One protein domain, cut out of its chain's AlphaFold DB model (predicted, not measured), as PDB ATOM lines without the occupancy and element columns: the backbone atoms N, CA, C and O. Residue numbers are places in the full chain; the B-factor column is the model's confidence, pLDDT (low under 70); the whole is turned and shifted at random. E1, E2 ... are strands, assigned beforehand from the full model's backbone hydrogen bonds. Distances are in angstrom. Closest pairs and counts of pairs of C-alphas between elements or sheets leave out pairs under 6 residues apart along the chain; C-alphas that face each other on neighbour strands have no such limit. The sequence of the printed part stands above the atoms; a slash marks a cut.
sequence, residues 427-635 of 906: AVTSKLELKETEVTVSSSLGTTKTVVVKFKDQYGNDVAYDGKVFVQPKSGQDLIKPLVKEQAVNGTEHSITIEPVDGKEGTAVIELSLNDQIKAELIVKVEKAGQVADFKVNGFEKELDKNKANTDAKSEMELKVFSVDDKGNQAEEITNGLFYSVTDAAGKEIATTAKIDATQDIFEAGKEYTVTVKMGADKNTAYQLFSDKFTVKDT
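Overview. This is residues 427 to 635 of the 906 residues of an uncharacterized protein of Brevibacillus sp. SKDU10 (UniProt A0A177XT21). What is the main picture? There is little regular structure: long loops and a strongly twisted seven-stranded mixed sheet, E2 E3 E4 E1 E7 E6 E5, partly faced near E5 by the antiparallel sheet E8 E9 E10, a sandwich with crossed strands. How big is it? The printed part has 209 residues, 55 of them in ten named strands, E1 to E10 in order; it is all strand and compact, radius of gyration of the C-alphas 15.9 A, spans 44 by 42 by 25 A.

Along the chain. Where are the strands? E1 is residues 438 to 442, E2 472 to 475, E3 506 to 512, E4 520 to 527 (22.6 A), E5 532 to 537, E6 561 to 565, E7 569 to 574, E8 578 to 582, E9 611 to 615, E10 623 to 626. What anchors them? C-alpha 438 is at (43.809, -28.094, -45.797), C-alpha 626 at (44.505, -13.187, -47.014).

Arrangement. What pairs? E2 E3 E4, E5 E6 E7 and E8 E9 E10 are meanders, each strand the antiparallel neighbour of the one before; E1 is parallel to E4, with N 441 and O 525 2.8 A apart. Where do the sheets come near? The closest C-alphas of E5 and E10, Lys 536 and Leu 625, are 6.0 A apart.

Size, cuts and confidence. Any cut? The printed part has no cut. Where is confidence low? 42 residues are under 70, among them 564 to 572.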
ATOM      1  N   ALA A 427      37.062  -4.559 -28.280       61.78
ATOM      2  CA  ALA A 427      36.679  -5.820 -28.925       61.78
ATOM      3  C   ALA A 427      37.833  -6.849 -28.863       61.78
ATOM      4  O   ALA A 427      38.988  -6.454 -29.038       61.78
ATOM      5  N   VAL A 428      37.553  -8.091 -28.413       68.50
ATOM      6  CA  VAL A 428      38.486  -8.925 -27.595       68.50
ATOM      7  C   VAL A 428      38.385 -10.476 -27.847       68.50
ATOM      8  O   VAL A 428      37.444 -10.925 -28.490       68.50
ATOM      9  N   THR A 429      39.408 -11.298 -27.518       60.78
ATOM     10  CA  THR A 429      39.828 -12.483 -28.339       60.78
ATOM     11  C   THR A 429      39.017 -13.749 -28.112       60.78
ATOM     12  O   THR A 429      38.694 -14.049 -26.966       60.78
ATOM     13  N   SER A 430      38.746 -14.555 -29.157       78.44
ATOM     14  CA  SER A 430      37.692 -15.591 -29.043       78.44
ATOM     15  C   SER A 430      37.748 -16.920 -29.840       78.44
ATOM     16  O   SER A 430      37.342 -17.950 -29.301       78.44
ATOM     17  N   LYS A 431      38.186 -16.966 -31.106       84.75
ATOM     18  CA  LYS A 431      38.254 -18.165 -31.981       84.75
ATOM     19  C   LYS A 431      39.178 -17.937 -33.184       84.75
ATOM     20  O   LYS A 431      38.918 -16.978 -33.884       84.75
ATOM     21  N   LEU A 432      40.046 -18.888 -33.588       80.38
ATOM     22  CA  LEU A 432      40.650 -18.883 -34.949       80.38
ATOM     23  C   LEU A 432      39.815 -19.603 -36.006       80.38
ATOM     24  O   LEU A 432      38.995 -20.477 -35.710       80.38
ATOM     25  N   GLU A 433      40.118 -19.332 -37.268       85.69
ATOM     26  CA  GLU A 433      39.482 -19.934 -38.435       85.69
ATOM     27  C   GLU A 433      40.498 -19.959 -39.587       85.69
ATOM     28  O   GLU A 433      40.965 -18.930 -40.026       85.69
ATOM     29  N   LEU A 434      40.927 -21.124 -40.063       82.25
ATOM     30  CA  LEU A 434      41.820 -21.174 -41.224       82.25
ATOM     31  C   LEU A 434      40.993 -20.890 -42.481       82.25
ATOM     32  O   LEU A 434      40.065 -21.655 -42.744       82.25
ATOM     33  N   LYS A 435      41.323 -19.855 -43.274       69.75
ATOM     34  CA  LYS A 435      40.649 -19.585 -44.571       69.75
ATOM     35  C   LYS A 435      40.620 -20.823 -45.476       69.75
ATOM     36  O   LYS A 435      39.708 -20.972 -46.278       69.75
ATOM     37  N   GLU A 436      41.603 -21.713 -45.338       74.94
ATOM     38  CA  GLU A 436      41.716 -22.945 -46.121       74.94
ATOM     39  C   GLU A 436      42.351 -24.081 -45.288       74.94
ATOM     40  O   GLU A 436      43.485 -24.450 -45.559       74.94
ATOM     41  N   THR A 437      41.668 -24.630 -44.272       78.88
ATOM     42  CA  THR A 437      42.164 -25.643 -43.288       78.88
ATOM     43  C   THR A 437      43.037 -26.806 -43.809       78.88
ATOM     44  O   THR A 437      43.723 -27.457 -43.021       78.88
ATOM     45  N   GLU A 438      42.998 -27.091 -45.109       81.94
ATOM     46  CA  GLU A 438      43.809 -28.094 -45.797       81.94
ATOM     47  C   GLU A 438      44.646 -27.465 -46.932       81.94
ATOM     48  O   GLU A 438      44.256 -26.482 -47.567       81.94
ATOM     49  N   VAL A 439      45.816 -28.046 -47.192       75.06
ATOM     50  CA  VAL A 439      46.803 -27.687 -48.223       75.06
ATOM     51  C   VAL A 439      47.273 -28.951 -48.921       75.06
ATOM     52  O   VAL A 439      47.306 -30.007 -48.298       75.06
ATOM     53  N   THR A 440      47.786 -28.806 -50.142       73.38
ATOM     54  CA  THR A 440      48.706 -29.780 -50.740       73.38
ATOM     55  C   THR A 440      50.011 -29.106 -51.169       73.38
ATOM     56  O   THR A 440      49.890 -28.032 -51.717       73.38
ATOM     57  N   VAL A 441      51.218 -29.672 -50.983       70.31
ATOM     58  CA  VAL A 441      52.571 -29.221 -51.468       70.31
ATOM     59  C   VAL A 441      53.044 -29.949 -52.712       70.31
ATOM     60  O   VAL A 441      52.618 -31.071 -52.944       70.31
ATOM     61  N   SER A 442      53.928 -29.318 -53.498       66.19
ATOM     62  CA  SER A 442      54.603 -29.960 -54.628       66.19
ATOM     63  C   SER A 442      55.973 -30.509 -54.242       66.19
ATOM     64  O   SER A 442      56.905 -29.759 -53.959       66.19
ATOM     65  N   SER A 443      56.130 -31.822 -54.367       68.19
ATOM     66  CA  SER A 443      57.410 -32.529 -54.343       68.19
ATOM     67  C   SER A 443      58.303 -32.222 -55.561       68.19
ATOM     68  O   SER A 443      59.463 -32.640 -55.576       68.19
ATOM     69  N   SER A 444      57.778 -31.531 -56.590       55.19
ATOM     70  CA  SER A 444      58.404 -31.391 -57.921       55.19
ATOM     71  C   SER A 444      59.420 -30.260 -58.075       55.19
ATOM     72  O   SER A 444      60.204 -30.303 -59.021       55.19
ATOM     73  N   LEU A 445      59.332 -29.205 -57.262       50.25
ATOM     74  CA  LEU A 445      59.927 -27.901 -57.594       50.25
ATOM     75  C   LEU A 445      60.797 -27.298 -56.474       50.25
ATOM     76  O   LEU A 445      61.425 -26.269 -56.700       50.25
ATOM     77  N   GLY A 446      60.867 -27.918 -55.288       54.81
ATOM     78  CA  GLY A 446      61.461 -27.295 -54.094       54.81
ATOM     79  C   GLY A 446      60.617 -26.152 -53.547       54.81
ATOM     80  O   GLY A 446      61.133 -25.236 -52.912       54.81
ATOM     81  N   THR A 447      59.320 -26.180 -53.851       54.38
ATOM     82  CA  THR A 447      58.441 -25.025 -53.749       54.38
ATOM     83  C   THR A 447      57.330 -25.217 -52.755       54.38
ATOM     84  O   THR A 447      56.757 -26.286 -52.564       54.38
ATOM     85  N   THR A 448      57.036 -24.110 -52.123       58.12
ATOM     86  CA  THR A 448      56.553 -24.055 -50.764       58.12
ATOM     87  C   THR A 448      55.176 -23.368 -50.800       58.12
ATOM     88  O   THR A 448      54.864 -22.708 -51.791       58.12
ATOM     89  N   LYS A 449      54.290 -23.589 -49.817       72.00
ATOM     90  CA  LYS A 449      53.121 -22.734 -49.485       72.00
ATOM     91  C   LYS A 449      52.649 -23.045 -48.050       72.00
ATOM     92  O   LYS A 449      53.459 -22.911 -47.136       72.00
ATOM     93  N   THR A 450      51.342 -23.218 -47.801       73.31
ATOM     94  CA  THR A 450      50.692 -22.683 -46.612       73.31
ATOM     95  C   THR A 450      49.210 -23.010 -46.228       73.31
ATOM     96  O   THR A 450      48.565 -23.728 -46.984       73.31
ATOM     97  N   VAL A 451      48.671 -22.372 -45.136       69.00
ATOM     98  CA  VAL A 451      47.308 -21.807 -44.791       69.00
ATOM     99  C   VAL A 451      47.310 -20.663 -43.702       69.00
ATOM    100  O   VAL A 451      47.502 -20.987 -42.537       69.00
ATOM    101  N   VAL A 452      47.117 -19.348 -43.981       77.31
ATOM    102  CA  VAL A 452      46.953 -18.225 -43.002       77.31
ATOM    103  C   VAL A 452      45.663 -18.491 -42.281       77.31
ATOM    104  O   VAL A 452      44.794 -19.261 -42.697       77.31
ATOM    105  N   VAL A 453      45.594 -17.909 -41.117       80.81
ATOM    106  CA  VAL A 453      44.471 -18.049 -40.243       80.81
ATOM    107  C   VAL A 453      44.349 -16.692 -39.547       80.81
ATOM    108  O   VAL A 453      45.057 -15.740 -39.877       80.81
ATOM    109  N   LYS A 454      43.377 -16.600 -38.663       81.81
ATOM    110  CA  LYS A 454      42.415 -15.507 -38.487       81.81
ATOM    111  C   LYS A 454      42.549 -14.978 -37.041       81.81
ATOM    112  O   LYS A 454      42.614 -15.933 -36.285       81.81
ATOM    113  N   PHE A 455      42.540 -13.631 -36.692       81.81
ATOM    114  CA  PHE A 455      42.244 -12.715 -35.472       81.81
ATOM    115  C   PHE A 455      40.798 -11.974 -35.348       81.81
ATOM    116  O   PHE A 455      40.407 -11.282 -36.274       81.81
ATOM    117  N   LYS A 456      39.885 -12.290 -34.346       76.81
ATOM    118  CA  LYS A 456      38.346 -12.426 -34.271       76.81
ATOM    119  C   LYS A 456      37.849 -11.826 -32.935       76.81
ATOM    120  O   LYS A 456      37.943 -12.500 -31.897       76.81
ATOM    121  N   ASP A 457      37.138 -10.701 -32.915       73.94
ATOM    122  CA  ASP A 457      36.440 -10.385 -31.652       73.94
ATOM    123  C   ASP A 457      35.398 -11.446 -31.281       73.94
ATOM    124  O   ASP A 457      34.898 -12.199 -32.127       73.94
ATOM    125  N   GLN A 458      35.067 -11.496 -29.990       67.56
ATOM    126  CA  GLN A 458      34.020 -12.347 -29.433       67.56
ATOM    127  C   GLN A 458      32.621 -12.052 -30.009       67.56
ATOM    128  O   GLN A 458      31.650 -12.713 -29.641       67.56
ATOM    129  N   TYR A 459      32.523 -11.089 -30.932       63.66
ATOM    130  CA  TYR A 459      31.339 -10.710 -31.689       63.66
ATOM    131  C   TYR A 459      31.426 -11.075 -33.197       63.66
ATOM    132  O   TYR A 459      30.397 -11.067 -33.872       63.66
ATOM    133  N   GLY A 460      32.601 -11.435 -33.735       54.72
ATOM    134  CA  GLY A 460      32.835 -11.818 -35.135       54.72
ATOM    135  C   GLY A 460      33.677 -10.872 -36.018       54.72
ATOM    136  O   GLY A 460      33.945 -11.252 -37.164       54.72
ATOM    137  N   ASN A 461      34.095  -9.687 -35.556       61.72
ATOM    138  CA  ASN A 461      34.713  -8.618 -36.375       61.72
ATOM    139  C   ASN A 461      36.259  -8.687 -36.441       61.72
ATOM    140  O   ASN A 461      36.817  -9.749 -36.160       61.72
ATOM    141  N   ASP A 462      36.907  -7.604 -36.906       61.34
ATOM    142  CA  ASP A 462      38.328  -7.516 -37.308       61.34
ATOM    143  C   ASP A 462      39.107  -6.383 -36.563       61.34
ATOM    144  O   ASP A 462      38.565  -5.280 -36.486       61.34
ATOM    145  N   VAL A 463      40.284  -6.637 -35.926       71.25
ATOM    146  CA  VAL A 463      40.679  -5.953 -34.654       71.25
ATOM    147  C   VAL A 463      42.260  -5.750 -34.350       71.25
ATOM    148  O   VAL A 463      42.994  -5.715 -35.326       71.25
ATOM    149  N   ALA A 464      42.891  -5.506 -33.143       74.50
ATOM    150  CA  ALA A 464      44.317  -4.970 -32.831       74.50
ATOM    151  C   ALA A 464      45.654  -5.655 -32.225       74.50
ATOM    152  O   ALA A 464      46.202  -5.073 -31.287       74.50
ATOM    153  N   TYR A 465      46.196  -6.865 -32.545       75.19
ATOM    154  CA  TYR A 465      47.288  -7.514 -31.715       75.19
ATOM    155  C   TYR A 465      48.569  -6.658 -31.773       75.19
ATOM    156  O   TYR A 465      49.007  -6.405 -32.870       75.19
ATOM    157  N   ASP A 466      49.271  -6.322 -30.693       80.00
ATOM    158  CA  ASP A 466      50.753  -6.126 -30.696       80.00
ATOM    159  C   ASP A 466      51.419  -7.208 -29.597       80.00
ATOM    160  O   ASP A 466      51.156  -6.421 -28.652       80.00
ATOM    161  N   GLY A 467      52.139  -9.461 -29.738       82.06
ATOM    162  CA  GLY A 467      51.768 -10.890 -29.325       82.06
ATOM    163  C   GLY A 467      52.316 -12.082 -30.157       82.06
ATOM    164  O   GLY A 467      52.817 -11.736 -31.204       82.06
ATOM    165  N   LYS A 468      52.287 -13.390 -29.709       85.69
ATOM    166  CA  LYS A 468      53.171 -14.626 -29.980       85.69
ATOM    167  C   LYS A 468      52.529 -15.784 -30.860       85.69
ATOM    168  O   LYS A 468      51.441 -15.504 -31.323       85.69
ATOM    169  N   VAL A 469      53.156 -16.986 -31.119       86.12
ATOM    170  CA  VAL A 469      52.654 -18.424 -31.441       86.12
ATOM    171  C   VAL A 469      53.722 -19.586 -31.574       86.12
ATOM    172  O   VAL A 469      54.636 -19.421 -32.349       86.12
ATOM    173  N   PHE A 470      53.632 -20.825 -31.022       88.56
ATOM    174  CA  PHE A 470      54.592 -21.941 -31.394       88.56
ATOM    175  C   PHE A 470      54.074 -22.949 -32.456       88.56
ATOM    176  O   PHE A 470      53.614 -24.043 -32.111       88.56
ATOM    177  N   VAL A 471      54.321 -22.717 -33.739       88.94
ATOM    178  CA  VAL A 471      54.097 -23.733 -34.792       88.94
ATOM    179  C   VAL A 471      54.708 -25.106 -34.427       88.94
ATOM    180  O   VAL A 471      55.909 -25.195 -34.150       88.94
ATOM    181  N   GLN A 472      53.933 -26.207 -34.473       85.88
ATOM    182  CA  GLN A 472      54.476 -27.572 -34.311       85.88
ATOM    183  C   GLN A 472      53.886 -28.625 -35.268       85.88
ATOM    184  O   GLN A 472      52.678 -28.860 -35.255       85.88
ATOM    185  N   PRO A 473      54.723 -29.393 -35.993       83.94
ATOM    186  CA  PRO A 473      54.299 -30.655 -36.595       83.94
ATOM    187  C   PRO A 473      53.824 -31.649 -35.520       83.94
ATOM    188  O   PRO A 473      54.545 -31.923 -34.560       83.94
ATOM    189  N   LYS A 474      52.630 -32.220 -35.705       86.56
ATOM    190  CA  LYS A 474      52.119 -33.392 -34.970       86.56
ATOM    191  C   LYS A 474      52.459 -34.707 -35.668       86.56
ATOM    192  O   LYS A 474      52.698 -35.712 -35.006       86.56
ATOM    193  N   SER A 475      52.458 -34.715 -37.000       81.62
ATOM    194  CA  SER A 475      52.740 -35.895 -37.825       81.62
ATOM    195  C   SER A 475      53.307 -35.489 -39.190       81.62
ATOM    196  O   SER A 475      53.177 -34.337 -39.597       81.62
ATOM    197  N   GLY A 476      53.968 -36.420 -39.890       81.31
ATOM    198  CA  GLY A 476      54.564 -36.174 -41.215       81.31
ATOM    199  C   GLY A 476      55.733 -35.179 -41.227       81.31
ATOM    200  O   GLY A 476      56.037 -34.598 -42.263       81.31
ATOM    201  N   GLN A 477      56.400 -34.979 -40.084       80.25
ATOM    202  CA  GLN A 477      57.487 -34.005 -39.896       80.25
ATOM    203  C   GLN A 477      58.705 -34.187 -40.823       80.25
ATOM    204  O   GLN A 477      59.557 -33.311 -40.879       80.25
ATOM    205  N   ASP A 478      58.827 -35.326 -41.509       83.44
ATOM    206  CA  ASP A 478      59.908 -35.627 -42.449       83.44
ATOM    207  C   ASP A 478      59.522 -35.393 -43.923       83.44
ATOM    208  O   ASP A 478      60.357 -35.622 -44.803       83.44
ATOM    209  N   LEU A 479      58.279 -34.961 -44.180       84.31
ATOM    210  CA  LEU A 479      57.744 -34.556 -45.487       84.31
ATOM    211  C   LEU A 479      57.893 -33.043 -45.744       84.31
ATOM    212  O   LEU A 479      57.745 -32.593 -46.878       84.31
ATOM    213  N   ILE A 480      58.173 -32.270 -44.693       83.00
ATOM    214  CA  ILE A 480      58.293 -30.806 -44.685       83.00
ATOM    215  C   ILE A 480      59.609 -30.391 -44.012       83.00
ATOM    216  O   ILE A 480      60.124 -31.117 -43.161       83.00
ATOM    217  N   LYS A 481      60.188 -29.251 -44.399       84.44
ATOM    218  CA  LYS A 481      61.435 -28.748 -43.799       84.44
ATOM    219  C   LYS A 481      61.174 -28.149 -42.399       84.44
ATOM    220  O   LYS A 481      60.033 -27.803 -42.085       84.44
ATOM    221  N   PRO A 482      62.196 -28.072 -41.519       80.06
ATOM    222  CA  PRO A 482      61.998 -27.728 -40.111       80.06
ATOM    223  C   PRO A 482      61.369 -26.348 -39.902       80.06
ATOM    224  O   PRO A 482      61.881 -25.338 -40.380       80.06
ATOM    225  N   LEU A 483      60.279 -26.315 -39.139       83.50
ATOM    226  CA  LEU A 483      59.527 -25.098 -38.850       83.50
ATOM    227  C   LEU A 483      60.147 -24.344 -37.671       83.50
ATOM    228  O   LEU A 483      60.574 -24.950 -36.684       83.50
ATOM    229  N   VAL A 484      60.182 -23.014 -37.761       80.88
ATOM    230  CA  VAL A 484      60.637 -22.182 -36.645       80.88
ATOM    231  C   VAL A 484      59.546 -22.146 -35.585       80.88
ATOM    232  O   VAL A 484      58.413 -21.759 -35.852       80.88
ATOM    233  N   LYS A 485      59.919 -22.556 -34.375       81.94
ATOM    234  CA  LYS A 485      59.013 -22.650 -33.235       81.94
ATOM    235  C   LYS A 485      58.838 -21.321 -32.474       81.94
ATOM    236  O   LYS A 485      57.891 -21.267 -31.709       81.94
ATOM    237  N   GLU A 486      59.757 -20.332 -32.596       88.12
ATOM    238  CA  GLU A 486      59.883 -19.140 -31.691       88.12
ATOM    239  C   GLU A 486      60.402 -17.772 -32.306       88.12
ATOM    240  O   GLU A 486      61.519 -17.727 -32.831       88.12
ATOM    241  N   GLN A 487      59.631 -16.645 -32.321       83.69
ATOM    242  CA  GLN A 487      59.766 -15.364 -33.071       83.69
ATOM    243  C   GLN A 487      59.129 -14.045 -32.379       83.69
ATOM    244  O   GLN A 487      58.898 -14.077 -31.180       83.69
ATOM    245  N   ALA A 488      58.947 -12.843 -33.025       80.19
ATOM    246  CA  ALA A 488      58.500 -11.491 -32.443       80.19
ATOM    247  C   ALA A 488      57.895 -10.323 -33.379       80.19
ATOM    248  O   ALA A 488      58.601  -9.960 -34.315       80.19
ATOM    249  N   VAL A 489      56.668  -9.720 -33.164       78.94
ATOM    250  CA  VAL A 489      55.833  -8.826 -34.112       78.94
ATOM    251  C   VAL A 489      55.456  -7.442 -33.561       78.94
ATOM    252  O   VAL A 489      55.815  -7.105 -32.443       78.94
ATOM    253  N   ASN A 490      54.649  -6.719 -34.357       71.50
ATOM    254  CA  ASN A 490      53.546  -5.822 -33.996       71.50
ATOM    255  C   ASN A 490      52.387  -5.985 -35.008       71.50
ATOM    256  O   ASN A 490      52.588  -5.859 -36.220       71.50
ATOM    257  N   GLY A 491      51.213  -6.378 -34.518       65.69
ATOM    258  CA  GLY A 491      50.062  -6.686 -35.339       65.69
ATOM    259  C   GLY A 491      49.521  -8.124 -35.248       65.69
ATOM    260  O   GLY A 491      50.136  -9.118 -35.592       65.69
ATOM    261  N   THR A 492      48.278  -8.241 -34.876       77.94
ATOM    262  CA  THR A 492      47.179  -8.507 -35.779       77.94
ATOM    263  C   THR A 492      47.045  -9.702 -36.758       77.94
ATOM    264  O   THR A 492      45.889  -9.936 -37.054       77.94
ATOM    265  N   GLU A 493      48.056 -10.464 -37.213       79.50
ATOM    266  CA  GLU A 493      47.966 -11.851 -37.794       79.50
ATOM    267  C   GLU A 493      48.910 -12.148 -38.982       79.50
ATOM    268  O   GLU A 493      49.662 -11.278 -39.413       79.50
ATOM    269  N   HIS A 494      48.962 -13.420 -39.440       83.75
ATOM    270  CA  HIS A 494      50.270 -14.010 -39.730       83.75
ATOM    271  C   HIS A 494      50.445 -15.243 -40.639       83.75
ATOM    272  O   HIS A 494      49.528 -16.055 -40.747       83.75
ATOM    273  N   SER A 495      51.708 -15.460 -41.112       81.50
ATOM    274  CA  SER A 495      52.157 -16.678 -41.819       81.50
ATOM    275  C   SER A 495      53.589 -17.338 -41.783       81.50
ATOM    276  O   SER A 495      54.416 -16.995 -42.611       81.50
ATOM    277  N   ILE A 496      53.879 -18.433 -41.068       78.62
ATOM    278  CA  ILE A 496      55.032 -19.341 -41.331       78.62
ATOM    279  C   ILE A 496      55.206 -19.780 -42.818       78.62
ATOM    280  O   ILE A 496      54.416 -19.494 -43.720       78.62
ATOM    281  N   THR A 497      56.256 -20.558 -43.075       82.81
ATOM    282  CA  THR A 497      56.466 -21.318 -44.318       82.81
ATOM    283  C   THR A 497      56.073 -22.777 -44.132       82.81
ATOM    284  O   THR A 497      56.522 -23.373 -43.160       82.81
ATOM    285  N   ILE A 498      55.362 -23.386 -45.090       82.44
ATOM    286  CA  ILE A 498      55.405 -24.840 -45.316       82.44
ATOM    287  C   ILE A 498      56.185 -25.123 -46.596       82.44
ATOM    288  O   ILE A 498      55.713 -24.957 -47.720       82.44
ATOM    289  N   GLU A 499      57.413 -25.574 -46.394       81.94
ATOM    290  CA  GLU A 499      58.328 -25.995 -47.442       81.94
ATOM    291  C   GLU A 499      58.369 -27.528 -47.477       81.94
ATOM    292  O   GLU A 499      58.640 -28.129 -46.435       81.94
ATOM    293  N   PRO A 500      58.091 -28.194 -48.614       82.50
ATOM    294  CA  PRO A 500      58.168 -29.641 -48.693       82.50
ATOM    295  C   PRO A 500      59.623 -30.105 -48.759       82.50
ATOM    296  O   PRO A 500      60.540 -29.361 -49.114       82.50
ATOM    297  N   VAL A 501      59.832 -31.378 -48.447       80.50
ATOM    298  CA  VAL A 501      61.083 -32.074 -48.744       80.50
ATOM    299  C   VAL A 501      60.992 -32.655 -50.155       80.50
ATOM    300  O   VAL A 501      60.078 -33.423 -50.455       80.50
ATOM    301  N   ASP A 502      61.948 -32.296 -51.014       76.56
ATOM    302  CA  ASP A 502      61.989 -32.708 -52.423       76.56
ATOM    303  C   ASP A 502      61.816 -34.221 -52.601       76.56
ATOM    304  O   ASP A 502      62.472 -35.029 -51.936       76.56
ATOM    305  N   GLY A 503      60.933 -34.614 -53.523       70.81
ATOM    306  CA  GLY A 503      60.674 -36.022 -53.832       70.81
ATOM    307  C   GLY A 503      60.010 -36.844 -52.717       70.81
ATOM    308  O   GLY A 503      59.974 -38.070 -52.836       70.81
ATOM    309  N   LYS A 504      59.486 -36.218 -51.653       76.19
ATOM    310  CA  LYS A 504      58.623 -36.877 -50.658       76.19
ATOM    311  C   LYS A 504      57.166 -36.459 -50.806       76.19
ATOM    312  O   LYS A 504      56.864 -35.306 -51.083       76.19
ATOM    313  N   GLU A 505      56.274 -37.420 -50.602       80.25
ATOM    314  CA  GLU A 505      54.833 -37.332 -50.860       80.25
ATOM    315  C   GLU A 505      54.080 -37.996 -49.685       80.25
ATOM    316  O   GLU A 505      54.589 -38.951 -49.090       80.25
ATOM    317  N   GLY A 506      52.905 -37.489 -49.290       80.12
ATOM    318  CA  GLY A 506      52.185 -37.972 -48.100       80.12
ATOM    319  C   GLY A 506      51.240 -36.948 -47.463       80.12
ATOM    320  O   GLY A 506      50.621 -36.142 -48.152       80.12
ATOM    321  N   THR A 507      51.087 -36.975 -46.135       86.75
ATOM    322  CA  THR A 507      50.333 -35.951 -45.389       86.75
ATOM    323  C   THR A 507      50.964 -35.694 -44.022       86.75
ATOM    324  O   THR A 507      51.156 -36.620 -43.236       86.75
ATOM    325  N   ALA A 508      51.273 -34.432 -43.743       85.94
ATOM    326  CA  ALA A 508      51.664 -33.922 -42.439       85.94
ATOM    327  C   ALA A 508      50.476 -33.212 -41.774       85.94
ATOM    328  O   ALA A 508      49.638 -32.614 -42.449       85.94
ATOM    329  N   VAL A 509      50.408 -33.262 -40.446       90.94
ATOM    330  CA  VAL A 509      49.472 -32.449 -39.659       90.94
ATOM    331  C   VAL A 509      50.285 -31.567 -38.742       90.94
ATOM    332  O   VAL A 509      51.212 -32.028 -38.074       90.94
ATOM    333  N   ILE A 510      49.933 -30.293 -38.716       89.00
ATOM    334  CA  ILE A 510      50.627 -29.269 -37.955       89.00
ATOM    335  C   ILE A 510      49.617 -28.770 -36.940       89.00
ATOM    336  O   ILE A 510      48.581 -28.206 -37.298       89.00
ATOM    337  N   GLU A 511      49.881 -29.067 -35.668       91.69
ATOM    338  CA  GLU A 511      49.123 -28.432 -34.609       91.69
ATOM    339  C   GLU A 511      49.609 -27.014 -34.514       91.69
ATOM    340  O   GLU A 511      50.751 -26.736 -34.130       91.69
ATOM    341  N   LEU A 512      48.655 -26.150 -34.787       88.81
ATOM    342  CA  LEU A 512      48.793 -24.763 -34.568       88.81
ATOM    343  C   LEU A 512      47.974 -24.441 -33.278       88.81
ATOM    344  O   LEU A 512      46.753 -24.430 -33.292       88.81
ATOM    345  N   SER A 513      48.580 -24.141 -32.130       85.75
ATOM    346  CA  SER A 513      47.910 -23.897 -30.825       85.75
ATOM    347  C   SER A 513      48.492 -22.749 -29.957       85.75
ATOM    348  O   SER A 513      49.424 -22.949 -29.184       85.75
ATOM    349  N   LEU A 514      48.069 -21.488 -30.184       84.19
ATOM    350  CA  LEU A 514      48.695 -20.290 -29.617       84.19
ATOM    351  C   LEU A 514      48.567 -20.437 -28.102       84.19
ATOM    352  O   LEU A 514      47.521 -20.941 -27.713       84.19
ATOM    353  N   ASN A 515      49.592 -20.075 -27.317       64.75
ATOM    354  CA  ASN A 515      49.881 -20.660 -25.995       64.75
ATOM    355  C   ASN A 515      48.888 -21.763 -25.546       64.75
ATOM    356  O   ASN A 515      48.165 -21.646 -24.563       64.75
ATOM    357  N   ASP A 516      48.883 -22.827 -26.354       64.50
ATOM    358  CA  ASP A 516      48.026 -24.012 -26.441       64.50
ATOM    359  C   ASP A 516      46.506 -23.973 -26.206       64.50
ATOM    360  O   ASP A 516      45.855 -24.948 -26.586       64.50
ATOM    361  N   GLN A 517      45.888 -22.962 -25.600       65.44
ATOM    362  CA  GLN A 517      44.587 -23.221 -24.953       65.44
ATOM    363  C   GLN A 517      43.363 -23.363 -25.870       65.44
ATOM    364  O   GLN A 517      42.377 -23.997 -25.493       65.44
ATOM    365  N   ILE A 518      43.443 -22.885 -27.104       81.50
ATOM    366  CA  ILE A 518      42.562 -23.288 -28.194       81.50
ATOM    367  C   ILE A 518      43.537 -23.755 -29.297       81.50
ATOM    368  O   ILE A 518      44.684 -23.288 -29.372       81.50
ATOM    369  N   LYS A 519      43.103 -24.670 -30.181       89.56
ATOM    370  CA  LYS A 519      43.972 -25.297 -31.203       89.56
ATOM    371  C   LYS A 519      43.357 -25.346 -32.615       89.56
ATOM    372  O   LYS A 519      42.190 -25.712 -32.779       89.56
ATOM    373  N   ALA A 520      44.106 -24.922 -33.631       87.25
ATOM    374  CA  ALA A 520      43.823 -25.083 -35.055       87.25
ATOM    375  C   ALA A 520      44.713 -26.204 -35.584       87.25
ATOM    376  O   ALA A 520      45.900 -26.257 -35.290       87.25
ATOM    377  N   GLU A 521      44.154 -27.109 -36.373       91.69
ATOM    378  CA  GLU A 521      44.962 -28.130 -37.032       91.69
ATOM    379  C   GLU A 521      44.996 -27.850 -38.523       91.69
ATOM    380  O   GLU A 521      43.973 -27.579 -39.156       91.69
ATOM    381  N   LEU A 522      46.214 -27.878 -39.043       88.44
ATOM    382  CA  LEU A 522      46.565 -27.623 -40.422       88.44
ATOM    383  C   LEU A 522      46.937 -28.958 -41.067       88.44
ATOM    384  O   LEU A 522      47.900 -29.603 -40.650       88.44
ATOM    385  N   ILE A 523      46.176 -29.369 -42.081       87.25
ATOM    386  CA  ILE A 523      46.438 -30.589 -42.850       87.25
ATOM    387  C   ILE A 523      47.248 -30.225 -44.095       87.25
ATOM    388  O   ILE A 523      46.751 -29.515 -44.962       87.25
ATOM    389  N   VAL A 524      48.474 -30.739 -44.198       86.31
ATOM    390  CA  VAL A 524      49.398 -30.539 -45.323       86.31
ATOM    391  C   VAL A 524      49.564 -31.852 -46.084       86.31
ATOM    392  O   VAL A 524      50.379 -32.692 -45.710       86.31
ATOM    393  N   LYS A 525      48.825 -32.051 -47.174       81.69
ATOM    394  CA  LYS A 525      49.124 -33.096 -48.168       81.69
ATOM    395  C   LYS A 525      50.412 -32.742 -48.909       81.69
ATOM    396  O   LYS A 525      50.729 -31.568 -49.030       81.69
ATOM    397  N   VAL A 526      51.136 -33.722 -49.438       77.06
ATOM    398  CA  VAL A 526      52.318 -33.523 -50.292       77.06
ATOM    399  C   VAL A 526      52.170 -34.417 -51.523       77.06
ATOM    400  O   VAL A 526      52.099 -35.638 -51.396       77.06
ATOM    401  N   GLU A 527      52.078 -33.798 -52.695       67.75
ATOM    402  CA  GLU A 527      51.797 -34.400 -54.003       67.75
ATOM    403  C   GLU A 527      52.751 -33.814 -55.063       67.75
ATOM    404  O   GLU A 527      53.741 -33.170 -54.733       67.75
ATOM    405  N   LYS A 528      52.475 -34.022 -56.354       59.84
ATOM    406  CA  LYS A 528      53.362 -33.673 -57.472       59.84
ATOM    407  C   LYS A 528      52.651 -32.728 -58.451       59.84
ATOM    408  O   LYS A 528      51.631 -33.117 -59.016       59.84
ATOM    409  N   ALA A 529      53.148 -31.497 -58.621       51.50
ATOM    410  CA  ALA A 529      52.382 -30.404 -59.252       51.50
ATOM    411  C   ALA A 529      52.000 -30.570 -60.739       51.50
ATOM    412  O   ALA A 529      52.744 -31.145 -61.541       51.50
ATOM    413  N   GLY A 530      50.859 -29.960 -61.083       57.69
ATOM    414  CA  GLY A 530      50.391 -29.572 -62.417       57.69
ATOM    415  C   GLY A 530      50.746 -28.118 -62.792       57.69
ATOM    416  O   GLY A 530      51.869 -27.673 -62.564       57.69
ATOM    417  N   GLN A 531      49.812 -27.385 -63.418       53.22
ATOM    418  CA  GLN A 531      50.010 -25.981 -63.835       53.22
ATOM    419  C   GLN A 531      49.447 -24.988 -62.810       53.22
ATOM    420  O   GLN A 531      48.364 -25.201 -62.279       53.22
ATOM    421  N   VAL A 532      50.168 -23.883 -62.587       55.19
ATOM    422  CA  VAL A 532      49.847 -22.835 -61.596       55.19
ATOM    423  C   VAL A 532      48.468 -22.198 -61.840       55.19
ATOM    424  O   VAL A 532      48.152 -21.824 -62.968       55.19
ATOM    425  N   ALA A 533      47.684 -22.032 -60.769       62.28
ATOM    426  CA  ALA A 533      46.311 -21.525 -60.784       62.28
ATOM    427  C   ALA A 533      45.973 -20.484 -59.688       62.28
ATOM    428  O   ALA A 533      45.124 -19.633 -59.942       62.28
ATOM    429  N   ASP A 534      46.597 -20.513 -58.497       69.25
ATOM    430  CA  ASP A 534      46.260 -19.591 -57.383       69.25
ATOM    431  C   ASP A 534      47.432 -19.396 -56.379       69.25
ATOM    432  O   ASP A 534      48.557 -19.845 -56.611       69.25
ATOM    433  N   PHE A 535      47.180 -18.742 -55.241       77.06
ATOM    434  CA  PHE A 535      48.112 -18.434 -54.147       77.06
ATOM    435  C   PHE A 535      47.512 -18.768 -52.773       77.06
ATOM    436  O   PHE A 535      46.418 -19.315 -52.688       77.06
ATOM    437  N   LYS A 536      48.280 -18.553 -51.692       78.56
ATOM    438  CA  LYS A 536      47.918 -18.643 -50.255       78.56
ATOM    439  C   LYS A 536      49.144 -18.198 -49.435       78.56
ATOM    440  O   LYS A 536      50.221 -17.929 -49.960       78.56
ATOM    441  N   VAL A 537      48.959 -18.089 -48.131       71.75
ATOM    442  CA  VAL A 537      49.864 -17.518 -47.104       71.75
ATOM    443  C   VAL A 537      49.775 -18.491 -45.858       71.75
ATOM    444  O   VAL A 537      48.754 -19.162 -45.897       71.75
ATOM    445  N   ASN A 538      50.708 -18.767 -44.871       72.94
ATOM    446  CA  ASN A 538      50.582 -19.870 -43.799       72.94
ATOM    447  C   ASN A 538      50.583 -19.506 -42.314       72.94
ATOM    448  O   ASN A 538      51.625 -19.495 -41.713       72.94
ATOM    449  N   GLY A 539      49.493 -19.499 -41.586       71.81
ATOM    450  CA  GLY A 539      49.491 -19.098 -40.192       71.81
ATOM    451  C   GLY A 539      49.835 -20.165 -39.160       71.81
ATOM    452  O   GLY A 539      50.959 -20.644 -39.045       71.81
ATOM    453  N   PHE A 540      48.831 -20.385 -38.323       80.81
ATOM    454  CA  PHE A 540      48.935 -20.332 -36.877       80.81
ATOM    455  C   PHE A 540      47.687 -20.897 -36.172       80.81
ATOM    456  O   PHE A 540      46.897 -21.654 -36.721       80.81
ATOM    457  N   GLU A 541      47.467 -20.487 -34.932       78.94
ATOM    458  CA  GLU A 541      47.527 -21.410 -33.805       78.94
ATOM    459  C   GLU A 541      46.098 -21.547 -33.160       78.94
ATOM    460  O   GLU A 541      45.152 -21.639 -33.937       78.94
ATOM    461  N   LYS A 542      45.807 -21.578 -31.830       83.81
ATOM    462  CA  LYS A 542      44.574 -20.945 -31.277       83.81
ATOM    463  C   LYS A 542      44.453 -20.098 -29.937       83.81
ATOM    464  O   LYS A 542      43.621 -19.219 -30.019       83.81
ATOM    465  N   GLU A 543      45.163 -20.149 -28.783       84.31
ATOM    466  CA  GLU A 543      44.918 -19.179 -27.625       84.31
ATOM    467  C   GLU A 543      46.100 -18.747 -26.689       84.31
ATOM    468  O   GLU A 543      46.451 -19.450 -25.744       84.31
ATOM    469  N   LEU A 544      46.672 -17.539 -26.843       77.94
ATOM    470  CA  LEU A 544      47.909 -17.093 -26.139       77.94
ATOM    471  C   LEU A 544      47.839 -16.825 -24.610       77.94
ATOM    472  O   LEU A 544      48.076 -15.706 -24.172       77.94
ATOM    473  N   ASP A 545      47.657 -17.852 -23.781       80.12
ATOM    474  CA  ASP A 545      48.157 -17.983 -22.386       80.12
ATOM    475  C   ASP A 545      49.605 -17.486 -22.116       80.12
ATOM    476  O   ASP A 545      50.575 -18.211 -22.316       80.12
ATOM    477  N   LYS A 546      49.777 -16.258 -21.609       84.94
ATOM    478  CA  LYS A 546      51.095 -15.622 -21.361       84.94
ATOM    479  C   LYS A 546      52.021 -16.368 -20.366       84.94
ATOM    480  O   LYS A 546      53.187 -15.983 -20.232       84.94
ATOM    481  N   ASN A 547      51.565 -17.421 -19.683       81.50
ATOM    482  CA  ASN A 547      52.356 -18.187 -18.718       81.50
ATOM    483  C   ASN A 547      53.311 -19.206 -19.380       81.50
ATOM    484  O   ASN A 547      52.986 -20.382 -19.527       81.50
ATOM    485  N   LYS A 548      54.559 -18.792 -19.644       73.88
ATOM    486  CA  LYS A 548      55.643 -19.663 -20.159       73.88
ATOM    487  C   LYS A 548      55.981 -20.911 -19.313       73.88
ATOM    488  O   LYS A 548      56.798 -21.717 -19.753       73.88
ATOM    489  N   ALA A 549      55.440 -21.058 -18.100       69.75
ATOM    490  CA  ALA A 549      55.638 -22.247 -17.267       69.75
ATOM    491  C   ALA A 549      54.526 -23.302 -17.422       69.75
ATOM    492  O   ALA A 549      54.683 -24.413 -16.915       69.75
ATOM    493  N   ASN A 550      53.421 -22.984 -18.102       72.00
ATOM    494  CA  ASN A 550      52.417 -23.975 -18.462       72.00
ATOM    495  C   ASN A 550      52.921 -24.775 -19.687       72.00
ATOM    496  O   ASN A 550      53.265 -24.212 -20.722       72.00
ATOM    497  N   THR A 551      53.034 -26.099 -19.549       64.12
ATOM    498  CA  THR A 551      53.461 -26.999 -20.640       64.12
ATOM    499  C   THR A 551      52.368 -27.234 -21.670       64.12
ATOM    500  O   THR A 551      52.664 -27.607 -22.802       64.12
ATOM    501  N   ASP A 552      51.130 -26.956 -21.274       68.06
ATOM    502  CA  ASP A 552      49.967 -26.832 -22.129       68.06
ATOM    503  C   ASP A 552      49.777 -25.325 -22.452       68.06
ATOM    504  O   ASP A 552      48.663 -24.807 -22.317       68.06
ATOM    505  N   ALA A 553      50.876 -24.618 -22.811       73.25
ATOM    506  CA  ALA A 553      50.925 -23.207 -23.256       73.25
ATOM    507  C   ALA A 553      52.157 -22.768 -24.128       73.25
ATOM    508  O   ALA A 553      53.107 -22.134 -23.672       73.25
ATOM    509  N   LYS A 554      52.094 -23.036 -25.437       76.56
ATOM    510  CA  LYS A 554      52.986 -22.692 -26.587       76.56
ATOM    511  C   LYS A 554      53.238 -21.203 -27.037       76.56
ATOM    512  O   LYS A 554      52.367 -20.560 -27.629       76.56
ATOM    513  N   SER A 555      54.493 -20.719 -26.994       83.38
ATOM    514  CA  SER A 555      54.874 -19.304 -27.283       83.38
ATOM    515  C   SER A 555      54.894 -18.712 -28.742       83.38
ATOM    516  O   SER A 555      53.816 -18.266 -29.009       83.38
ATOM    517  N   GLU A 556      55.931 -18.538 -29.633       85.62
ATOM    518  CA  GLU A 556      56.302 -17.402 -30.603       85.62
ATOM    519  C   GLU A 556      56.494 -17.547 -32.226       85.62
ATOM    520  O   GLU A 556      57.246 -18.417 -32.632       85.62
ATOM    521  N   MET A 557      55.954 -16.729 -33.212       79.19
ATOM    522  CA  MET A 557      55.832 -17.072 -34.731       79.19
ATOM    523  C   MET A 557      56.184 -16.060 -35.898       79.19
ATOM    524  O   MET A 557      56.532 -14.955 -35.560       79.19
ATOM    525  N   GLU A 558      56.085 -16.329 -37.242       86.69
ATOM    526  CA  GLU A 558      56.514 -15.432 -38.411       86.69
ATOM    527  C   GLU A 558      55.874 -15.471 -39.875       86.69
ATOM    528  O   GLU A 558      55.961 -16.545 -40.432       86.69
ATOM    529  N   LEU A 559      55.393 -14.368 -40.557       74.19
ATOM    530  CA  LEU A 559      54.834 -14.221 -41.984       74.19
ATOM    531  C   LEU A 559      55.734 -14.535 -43.250       74.19
ATOM    532  O   LEU A 559      56.876 -14.079 -43.315       74.19
ATOM    533  N   LYS A 560      55.151 -15.141 -44.323       80.00
ATOM    534  CA  LYS A 560      55.591 -15.458 -45.729       80.00
ATOM    535  C   LYS A 560      54.386 -15.689 -46.711       80.00
ATOM    536  O   LYS A 560      53.275 -15.901 -46.224       80.00
ATOM    537  N   VAL A 561      54.550 -15.691 -48.060       75.31
ATOM    538  CA  VAL A 561      53.474 -15.787 -49.123       75.31
ATOM    539  C   VAL A 561      53.864 -16.697 -50.315       75.31
ATOM    540  O   VAL A 561      55.045 -16.835 -50.577       75.31
ATOM    541  N   PHE A 562      52.935 -17.384 -51.017       76.75
ATOM    542  CA  PHE A 562      53.305 -18.482 -51.944       76.75
ATOM    543  C   PHE A 562      52.207 -18.928 -52.971       76.75
ATOM    544  O   PHE A 562      51.026 -18.632 -52.767       76.75
ATOM    545  N   SER A 563      52.552 -19.682 -54.037       70.94
ATOM    546  CA  SER A 563      51.668 -20.090 -55.180       70.94
ATOM    547  C   SER A 563      51.254 -21.590 -55.235       70.94
ATOM    548  O   SER A 563      51.809 -22.398 -54.496       70.94
ATOM    549  N   VAL A 564      50.271 -21.992 -56.069       67.19
ATOM    550  CA  VAL A 564      49.781 -23.391 -56.292       67.19
ATOM    551  C   VAL A 564      49.351 -23.708 -57.718       67.19
ATOM    552  O   VAL A 564      48.976 -22.801 -58.452       67.19
ATOM    553  N   ASP A 565      49.269 -25.005 -58.034       67.06
ATOM    554  CA  ASP A 565      48.481 -25.556 -59.145       67.06
ATOM    555  C   ASP A 565      46.945 -25.601 -58.936       67.06
ATOM    556  O   ASP A 565      46.408 -25.185 -57.905       67.06
ATOM    557  N   ASP A 566      46.244 -26.135 -59.941       61.44
ATOM    558  CA  ASP A 566      44.785 -26.279 -60.057       61.44
ATOM    559  C   ASP A 566      44.119 -27.233 -59.045       61.44
ATOM    560  O   ASP A 566      42.890 -27.294 -58.975       61.44
ATOM    561  N   LYS A 567      44.901 -27.947 -58.227       59.06
ATOM    562  CA  LYS A 567      44.417 -28.789 -57.113       59.06
ATOM    563  C   LYS A 567      44.781 -28.220 -55.745       59.06
ATOM    564  O   LYS A 567      44.367 -28.762 -54.722       59.06
ATOM    565  N   GLY A 568      45.513 -27.107 -55.728       55.78
ATOM    566  CA  GLY A 568      46.029 -26.498 -54.515       55.78
ATOM    567  C   GLY A 568      47.412 -27.010 -54.109       55.78
ATOM    568  O   GLY A 568      47.744 -26.840 -52.933       55.78
ATOM    569  N   ASN A 569      48.209 -27.561 -55.043       51.62
ATOM    570  CA  ASN A 569      49.522 -28.179 -54.802       51.62
ATOM    571  C   ASN A 569      50.686 -27.157 -54.932       51.62
ATOM    572  O   ASN A 569      50.857 -26.534 -55.978       51.62
ATOM    573  N   GLN A 570      51.436 -26.914 -53.846       51.81
ATOM    574  CA  GLN A 570      52.247 -25.687 -53.623       51.81
ATOM    575  C   GLN A 570      53.457 -25.530 -54.556       51.81
ATOM    576  O   GLN A 570      54.300 -26.419 -54.620       51.81
ATOM    577  N   ALA A 571      53.557 -24.397 -55.253       59.16
ATOM    578  CA  ALA A 571      54.301 -24.260 -56.505       59.16
ATOM    579  C   ALA A 571      55.354 -23.126 -56.572       59.16
ATOM    580  O   ALA A 571      56.165 -23.190 -57.488       59.16
ATOM    581  N   GLU A 572      55.418 -22.157 -55.637       66.62
ATOM    582  CA  GLU A 572      56.591 -21.262 -55.424       66.62
ATOM    583  C   GLU A 572      56.506 -20.436 -54.120       66.62
ATOM    584  O   GLU A 572      55.425 -19.931 -53.808       66.62
ATOM    585  N   GLU A 573      57.627 -20.216 -53.404       71.94
ATOM    586  CA  GLU A 573      57.702 -19.164 -52.365       71.94
ATOM    587  C   GLU A 573      57.728 -17.793 -53.028       71.94
ATOM    588  O   GLU A 573      58.690 -17.418 -53.700       71.94
ATOM    589  N   ILE A 574      56.700 -16.994 -52.776       74.38
ATOM    590  CA  ILE A 574      56.745 -15.577 -53.085       74.38
ATOM    591  C   ILE A 574      57.388 -14.876 -51.888       74.38
ATOM    592  O   ILE A 574      56.883 -14.878 -50.771       74.38
ATOM    593  N   THR A 575      58.527 -14.237 -52.121       72.56
ATOM    594  CA  THR A 575      59.215 -13.413 -51.110       72.56
ATOM    595  C   THR A 575      59.172 -11.919 -51.438       72.56
ATOM    596  O   THR A 575      59.512 -11.093 -50.596       72.56
ATOM    597  N   ASN A 576      58.719 -11.558 -52.644       70.31
ATOM    598  CA  ASN A 576      58.767 -10.203 -53.197       70.31
ATOM    599  C   ASN A 576      57.375  -9.674 -53.571       70.31
ATOM    600  O   ASN A 576      56.504 -10.433 -53.988       70.31
ATOM    601  N   GLY A 577      57.186  -8.353 -53.474       77.69
ATOM    602  CA  GLY A 577      55.924  -7.685 -53.831       77.69
ATOM    603  C   GLY A 577      54.802  -7.881 -52.808       77.69
ATOM    604  O   GLY A 577      53.635  -7.917 -53.187       77.69
ATOM    605  N   LEU A 578      55.149  -8.059 -51.530       87.75
ATOM    606  CA  LEU A 578      54.234  -8.468 -50.463       87.75
ATOM    607  C   LEU A 578      54.051  -7.381 -49.415       87.75
ATOM    608  O   LEU A 578      55.008  -6.705 -49.036       87.75
ATOM    609  N   PHE A 579      52.836  -7.284 -48.887       85.00
ATOM    610  CA  PHE A 579      52.492  -6.334 -47.838       85.00
ATOM    611  C   PHE A 579      51.717  -7.030 -46.727       85.00
ATOM    612  O   PHE A 579      50.588  -7.478 -46.937       85.00
ATOM    613  N   TYR A 580      52.323  -7.072 -45.544       90.44
ATOM    614  CA  TYR A 580      51.673  -7.427 -44.287       90.44
ATOM    615  C   TYR A 580      51.146  -6.133 -43.654       90.44
ATOM    616  O   TYR A 580      51.877  -5.144 -43.567       90.44
ATOM    617  N   SER A 581      49.862  -6.101 -43.301       87.75
ATOM    618  CA  SER A 581      49.151  -4.888 -42.871       87.75
ATOM    619  C   SER A 581      48.330  -5.174 -41.629       87.75
ATOM    620  O   SER A 581      47.256  -5.761 -41.722       87.75
ATOM    621  N   VAL A 582      48.889  -4.863 -40.467       89.50
ATOM    622  CA  VAL A 582      48.627  -5.603 -39.240       89.50
ATOM    623  C   VAL A 582      47.953  -4.606 -38.247       89.50
ATOM    624  O   VAL A 582      48.632  -3.821 -37.588       89.50
ATOM    625  N   THR A 583      46.598  -4.548 -38.276       86.38
ATOM    626  CA  THR A 583      45.668  -3.435 -37.903       86.38
ATOM    627  C   THR A 583      45.068  -3.319 -36.478       86.38
ATOM    628  O   THR A 583      45.798  -3.519 -35.523       86.38
ATOM    629  N   ASP A 584      43.824  -2.847 -36.286       86.50
ATOM    630  CA  ASP A 584      43.224  -2.559 -34.963       86.50
ATOM    631  C   ASP A 584      41.707  -2.785 -34.856       86.50
ATOM    632  O   ASP A 584      41.073  -3.026 -35.870       86.50
ATOM    633  N   ALA A 585      41.134  -2.770 -33.637       75.12
ATOM    634  CA  ALA A 585      39.701  -2.890 -33.310       75.12
ATOM    635  C   ALA A 585      38.781  -1.987 -34.126       75.12
ATOM    636  O   ALA A 585      37.606  -2.291 -34.317       75.12
ATOM    637  N   ALA A 586      39.336  -0.875 -34.591       69.38
ATOM    638  CA  ALA A 586      38.736   0.081 -35.499       69.38
ATOM    639  C   ALA A 586      39.508   0.171 -36.839       69.38
ATOM    640  O   ALA A 586      39.466   1.195 -37.517       69.38
ATOM    641  N   GLY A 587      40.232  -0.884 -37.225       70.25
ATOM    642  CA  GLY A 587      40.990  -1.041 -38.474       70.25
ATOM    643  C   GLY A 587      42.369  -0.361 -38.542       70.25
ATOM    644  O   GLY A 587      42.881  -0.144 -39.641       70.25
ATOM    645  N   LYS A 588      42.987   0.028 -37.420       81.75
ATOM    646  CA  LYS A 588      44.210   0.869 -37.386       81.75
ATOM    647  C   LYS A 588      45.540   0.081 -37.363       81.75
ATOM    648  O   LYS A 588      45.939  -0.464 -36.347       81.75
ATOM    649  N   GLU A 589      46.290   0.096 -38.470       86.12
ATOM    650  CA  GLU A 589      47.658  -0.468 -38.567       86.12
ATOM    651  C   GLU A 589      48.549  -0.111 -37.363       86.12
ATOM    652  O   GLU A 589      48.834   1.065 -37.127       86.12
ATOM    653  N   ILE A 590      48.975  -1.129 -36.607       87.31
ATOM    654  CA  ILE A 590      49.925  -0.996 -35.495       87.31
ATOM    655  C   ILE A 590      51.322  -1.501 -35.875       87.31
ATOM    656  O   ILE A 590      52.273  -0.800 -35.536       87.31
ATOM    657  N   ALA A 591      51.463  -2.538 -36.722       85.00
ATOM    658  CA  ALA A 591      52.600  -2.616 -37.659       85.00
ATOM    659  C   ALA A 591      52.372  -3.536 -38.885       85.00
ATOM    660  O   ALA A 591      51.299  -3.553 -39.482       85.00
ATOM    661  N   THR A 592      53.453  -4.172 -39.359       86.88
ATOM    662  CA  THR A 592      53.679  -4.658 -40.739       86.88
ATOM    663  C   THR A 592      54.625  -5.871 -40.811       86.88
ATOM    664  O   THR A 592      55.222  -6.141 -41.854       86.88
ATOM    665  N   THR A 593      54.836  -6.587 -39.700       83.00
ATOM    666  CA  THR A 593      55.931  -7.572 -39.557       83.00
ATOM    667  C   THR A 593      55.502  -9.024 -39.747       83.00
ATOM    668  O   THR A 593      54.335  -9.365 -39.617       83.00
ATOM    669  N   ALA A 594      56.503  -9.858 -40.052       78.88
ATOM    670  CA  ALA A 594      56.426 -11.301 -40.128       78.88
ATOM    671  C   ALA A 594      56.407 -11.985 -38.750       78.88
ATOM    672  O   ALA A 594      55.393 -12.554 -38.353       78.88
ATOM    673  N   LYS A 595      57.556 -11.976 -38.063       89.00
ATOM    674  CA  LYS A 595      57.810 -12.489 -36.694       89.00
ATOM    675  C   LYS A 595      56.803 -11.916 -35.667       89.00
ATOM    676  O   LYS A 595      56.420 -10.813 -36.010       89.00
ATOM    677  N   ILE A 596      56.463 -12.574 -34.502       87.00
ATOM    678  CA  ILE A 596      55.320 -12.448 -33.495       87.00
ATOM    679  C   ILE A 596      55.606 -12.810 -31.961       87.00
ATOM    680  O   ILE A 596      56.027 -13.936 -31.712       87.00
ATOM    681  N   ASP A 597      55.381 -11.891 -30.942       89.62
ATOM    682  CA  ASP A 597      55.633 -11.943 -29.427       89.62
ATOM    683  C   ASP A 597      54.576 -11.500 -28.309       89.62
ATOM    684  O   ASP A 597      54.489 -10.326 -27.999       89.62
ATOM    685  N   ALA A 598      53.902 -12.411 -27.546       82.44
ATOM    686  CA  ALA A 598      52.851 -12.252 -26.454       82.44
ATOM    687  C   ALA A 598      53.332 -11.982 -25.059       82.44
ATOM    688  O   ALA A 598      52.521 -11.665 -24.189       82.44
ATOM    689  N   THR A 599      54.621 -12.096 -24.824       81.12
ATOM    690  CA  THR A 599      55.171 -11.649 -23.555       81.12
ATOM    691  C   THR A 599      55.351 -10.134 -23.538       81.12
ATOM    692  O   THR A 599      55.423  -9.575 -22.451       81.12
ATOM    693  N   GLN A 600      55.318  -9.460 -24.697       77.94
ATOM    694  CA  GLN A 600      55.283  -7.999 -24.774       77.94
ATOM    695  C   GLN A 600      53.917  -7.427 -24.322       77.94
ATOM    696  O   GLN A 600      52.880  -8.100 -24.362       77.94
ATOM    697  N   ASP A 601      53.941  -6.198 -23.799       74.12
ATOM    698  CA  ASP A 601      52.857  -5.597 -22.992       74.12
ATOM    699  C   ASP A 601      51.629  -5.187 -23.799       74.12
ATOM    700  O   ASP A 601      50.489  -5.270 -23.349       74.12
ATOM    701  N   ILE A 602      51.921  -4.778 -25.021       74.19
ATOM    702  CA  ILE A 602      51.024  -4.411 -26.096       74.19
ATOM    703  C   ILE A 602      49.980  -5.517 -26.428       74.19
ATOM    704  O   ILE A 602      48.904  -5.233 -26.966       74.19
ATOM    705  N   PHE A 603      50.237  -6.770 -26.011       75.75
ATOM    706  CA  PHE A 603      49.326  -7.903 -26.171       75.75
ATOM    707  C   PHE A 603      48.697  -8.263 -24.821       75.75
ATOM    708  O   PHE A 603      49.276  -8.946 -23.969       75.75
ATOM    709  N   GLU A 604      47.478  -7.791 -24.626       78.88
ATOM    710  CA  GLU A 604      46.694  -7.919 -23.406       78.88
ATOM    711  C   GLU A 604      45.981  -9.285 -23.347       78.88
ATOM    712  O   GLU A 604      45.459  -9.784 -24.348       78.88
ATOM    713  N   ALA A 605      45.922  -9.887 -22.152       78.50
ATOM    714  CA  ALA A 605      45.257 -11.172 -21.946       78.50
ATOM    715  C   ALA A 605      43.774 -11.091 -22.344       78.50
ATOM    716  O   ALA A 605      43.037 -10.224 -21.868       78.50
ATOM    717  N   GLY A 606      43.357 -11.988 -23.236       75.88
ATOM    718  CA  GLY A 606      42.006 -12.031 -23.770       75.88
ATOM    719  C   GLY A 606      41.584 -10.856 -24.655       75.88
ATOM    720  O   GLY A 606      40.387 -10.779 -24.876       75.88
ATOM    721  N   LYS A 607      42.454  -9.950 -25.163       79.69
ATOM    722  CA  LYS A 607      42.040  -8.829 -26.068       79.69
ATOM    723  C   LYS A 607      42.173  -9.121 -27.577       79.69
ATOM    724  O   LYS A 607      42.594 -10.222 -27.829       79.69
ATOM    725  N   GLU A 608      41.791  -8.292 -28.577       86.19
ATOM    726  CA  GLU A 608      41.621  -8.763 -30.000       86.19
ATOM    727  C   GLU A 608      41.827  -7.740 -31.125       86.19
ATOM    728  O   GLU A 608      41.882  -6.550 -30.814       86.19
ATOM    729  N   TYR A 609      42.028  -8.223 -32.376       85.88
ATOM    730  CA  TYR A 609      43.298  -8.380 -33.145       85.88
ATOM    731  C   TYR A 609      42.938  -8.773 -34.718       85.88
ATOM    732  O   TYR A 609      41.920  -9.409 -34.866       85.88
ATOM    733  N   THR A 610      43.526  -8.335 -35.911       87.44
ATOM    734  CA  THR A 610      43.310  -8.716 -37.427       87.44
ATOM    735  C   THR A 610      44.213  -8.050 -38.539       87.44
ATOM    736  O   THR A 610      44.322  -6.814 -38.543       87.44
ATOM    737  N   VAL A 611      44.794  -8.775 -39.546       91.06
ATOM    738  CA  VAL A 611      45.707  -8.305 -40.668       91.06
ATOM    739  C   VAL A 611      45.019  -8.214 -42.039       91.06
ATOM    740  O   VAL A 611      43.867  -8.586 -42.258       91.06
ATOM    741  N   THR A 612      45.794  -7.805 -43.043       88.00
ATOM    742  CA  THR A 612      45.675  -8.261 -44.431       88.00
ATOM    743  C   THR A 612      47.040  -8.594 -45.055       88.00
ATOM    744  O   THR A 612      48.002  -7.843 -44.883       88.00
ATOM    745  N   VAL A 613      47.123  -9.678 -45.836       90.94
ATOM    746  CA  VAL A 613      48.298  -9.999 -46.664       90.94
ATOM    747  C   VAL A 613      47.975  -9.781 -48.139       90.94
ATOM    748  O   VAL A 613      47.105 -10.455 -48.698       90.94
ATOM    749  N   LYS A 614      48.668  -8.829 -48.770       88.94
ATOM    750  CA  LYS A 614      48.449  -8.433 -50.172       88.94
ATOM    751  C   LYS A 614      49.698  -8.643 -51.024       88.94
ATOM    752  O   LYS A 614      50.809  -8.521 -50.515       88.94
ATOM    753  N   MET A 615      49.508  -8.893 -52.318       84.00
ATOM    754  CA  MET A 615      50.577  -9.035 -53.309       84.00
ATOM    755  C   MET A 615      50.363  -8.108 -54.515       84.00
ATOM    756  O   MET A 615      49.277  -8.062 -55.094       84.00
ATOM    757  N   GLY A 616      51.394  -7.357 -54.897       82.06
ATOM    758  CA  GLY A 616      51.364  -6.420 -56.021       82.06
ATOM    759  C   GLY A 616      52.521  -5.418 -55.987       82.06
ATOM    760  O   GLY A 616      53.440  -5.538 -55.182       82.06
ATOM    761  N   ALA A 617      52.471  -4.409 -56.858       79.38
ATOM    762  CA  ALA A 617      53.503  -3.367 -56.922       79.38
ATOM    763  C   ALA A 617      53.324  -2.241 -55.879       79.38
ATOM    764  O   ALA A 617      54.297  -1.583 -55.527       79.38
ATOM    765  N   ASP A 618      52.102  -2.020 -55.382       79.38
ATOM    766  CA  ASP A 618      51.756  -0.952 -54.432       79.38
ATOM    767  C   ASP A 618      50.745  -1.465 -53.391       79.38
ATOM    768  O   ASP A 618      49.749  -2.096 -53.747       79.38
ATOM    769  N   LYS A 619      50.977  -1.171 -52.103       74.75
ATOM    770  CA  LYS A 619      50.188  -1.668 -50.954       74.75
ATOM    771  C   LYS A 619      48.682  -1.368 -51.036       74.75
ATOM    772  O   LYS A 619      47.875  -2.126 -50.495       74.75
ATOM    773  N   ASN A 620      48.298  -0.282 -51.702       76.62
ATOM    774  CA  ASN A 620      46.916   0.193 -51.793       76.62
ATOM    775  C   ASN A 620      46.146  -0.455 -52.953       76.62
ATOM    776  O   ASN A 620      44.920  -0.508 -52.909       76.62
ATOM    777  N   THR A 621      46.853  -0.966 -53.968       74.31
ATOM    778  CA  THR A 621      46.262  -1.627 -55.153       74.31
ATOM    779  C   THR A 621      46.574  -3.125 -55.245       74.31
ATOM    780  O   THR A 621      45.988  -3.825 -56.069       74.31
ATOM    781  N   ALA A 622      47.466  -3.631 -54.390       81.69
ATOM    782  CA  ALA A 622      47.845  -5.034 -54.294       81.69
ATOM    783  C   ALA A 622      46.645  -5.963 -54.025       81.69
ATOM    784  O   ALA A 622      45.772  -5.675 -53.202       81.69
ATOM    785  N   TYR A 623      46.642  -7.114 -54.696       77.44
ATOM    786  CA  TYR A 623      45.592  -8.124 -54.604       77.44
ATOM    787  C   TYR A 623      45.660  -8.859 -53.262       77.44
ATOM    788  O   TYR A 623      46.734  -9.262 -52.811       77.44
ATOM    789  N   GLN A 624      44.517  -9.015 -52.599       89.38
ATOM    790  CA  GLN A 624      44.440  -9.567 -51.249       89.38
ATOM    791  C   GLN A 624      44.490 -11.093 -51.265       89.38
ATOM    792  O   GLN A 624      43.518 -11.761 -51.608       89.38
ATOM    793  N   LEU A 625      45.618 -11.642 -50.823       85.06
ATOM    794  CA  LEU A 625      45.798 -13.079 -50.683       85.06
ATOM    795  C   LEU A 625      45.173 -13.609 -49.381       85.06
ATOM    796  O   LEU A 625      44.767 -14.773 -49.353       85.06
ATOM    797  N   PHE A 626      45.045 -12.779 -48.328       87.88
ATOM    798  CA  PHE A 626      44.505 -13.187 -47.014       87.88
ATOM    799  C   PHE A 626      44.012 -12.048 -46.084       87.88
ATOM    800  O   PHE A 626      44.576 -10.960 -46.175       87.88
ATOM    801  N   SER A 627      43.010 -12.296 -45.202       89.88
ATOM    802  CA  SER A 627      42.553 -11.427 -44.065       89.88
ATOM    803  C   SER A 627      41.403 -12.053 -43.211       89.88
ATOM    804  O   SER A 627      40.428 -12.567 -43.774       89.88
ATOM    805  N   ASP A 628      41.510 -12.050 -41.868       89.19
ATOM    806  CA  ASP A 628      41.237 -13.221 -40.995       89.19
ATOM    807  C   ASP A 628      41.095 -12.718 -39.434       89.19
ATOM    808  O   ASP A 628      41.555 -11.614 -39.211       89.19
ATOM    809  N   LYS A 629      40.458 -13.097 -38.243       91.94
ATOM    810  CA  LYS A 629      39.580 -13.996 -37.295       91.94
ATOM    811  C   LYS A 629      40.002 -15.108 -36.075       91.94
ATOM    812  O   LYS A 629      39.708 -16.250 -36.420       91.94
ATOM    813  N   PHE A 630      40.592 -14.861 -34.775       82.62
ATOM    814  CA  PHE A 630      41.464 -15.504 -33.570       82.62
ATOM    815  C   PHE A 630      41.185 -15.456 -31.953       82.62
ATOM    816  O   PHE A 630      40.060 -15.167 -31.587       82.62
ATOM    817  N   THR A 631      42.114 -15.859 -30.970       87.06
ATOM    818  CA  THR A 631      42.045 -15.888 -29.411       87.06
ATOM    819  C   THR A 631      43.360 -15.601 -28.444       87.06
ATOM    820  O   THR A 631      44.464 -15.755 -28.952       87.06
ATOM    821  N   VAL A 632      43.365 -15.226 -27.086       81.81
ATOM    822  CA  VAL A 632      44.528 -14.957 -26.058       81.81
ATOM    823  C   VAL A 632      44.239 -15.233 -24.502       81.81
ATOM    824  O   VAL A 632      43.096 -15.059 -24.104       81.81
ATOM    825  N   LYS A 633      45.208 -15.536 -23.560       80.12
ATOM    826  CA  LYS A 633      45.016 -15.901 -22.081       80.12
ATOM    827  C   LYS A 633      46.173 -15.636 -21.014       80.12
ATOM    828  O   LYS A 633      47.160 -14.985 -21.342       80.12
ATOM    829  N   ASP A 634      46.081 -16.169 -19.759       81.25
ATOM    830  CA  ASP A 634      47.138 -16.387 -18.688       81.25
ATOM    831  C   ASP A 634      46.724 -17.538 -17.684       81.25
ATOM    832  O   ASP A 634      45.520 -17.752 -17.517       81.25
ATOM    833  N   THR A 635      47.642 -18.267 -17.001       77.81
ATOM    834  CA  THR A 635      47.368 -19.424 -16.076       77.81
ATOM    835  C   THR A 635      48.125 -19.520 -14.731       77.81
ATOM    836  O   THR A 635      48.030 -20.540 -14.041       77.81
TER     837      THR A 635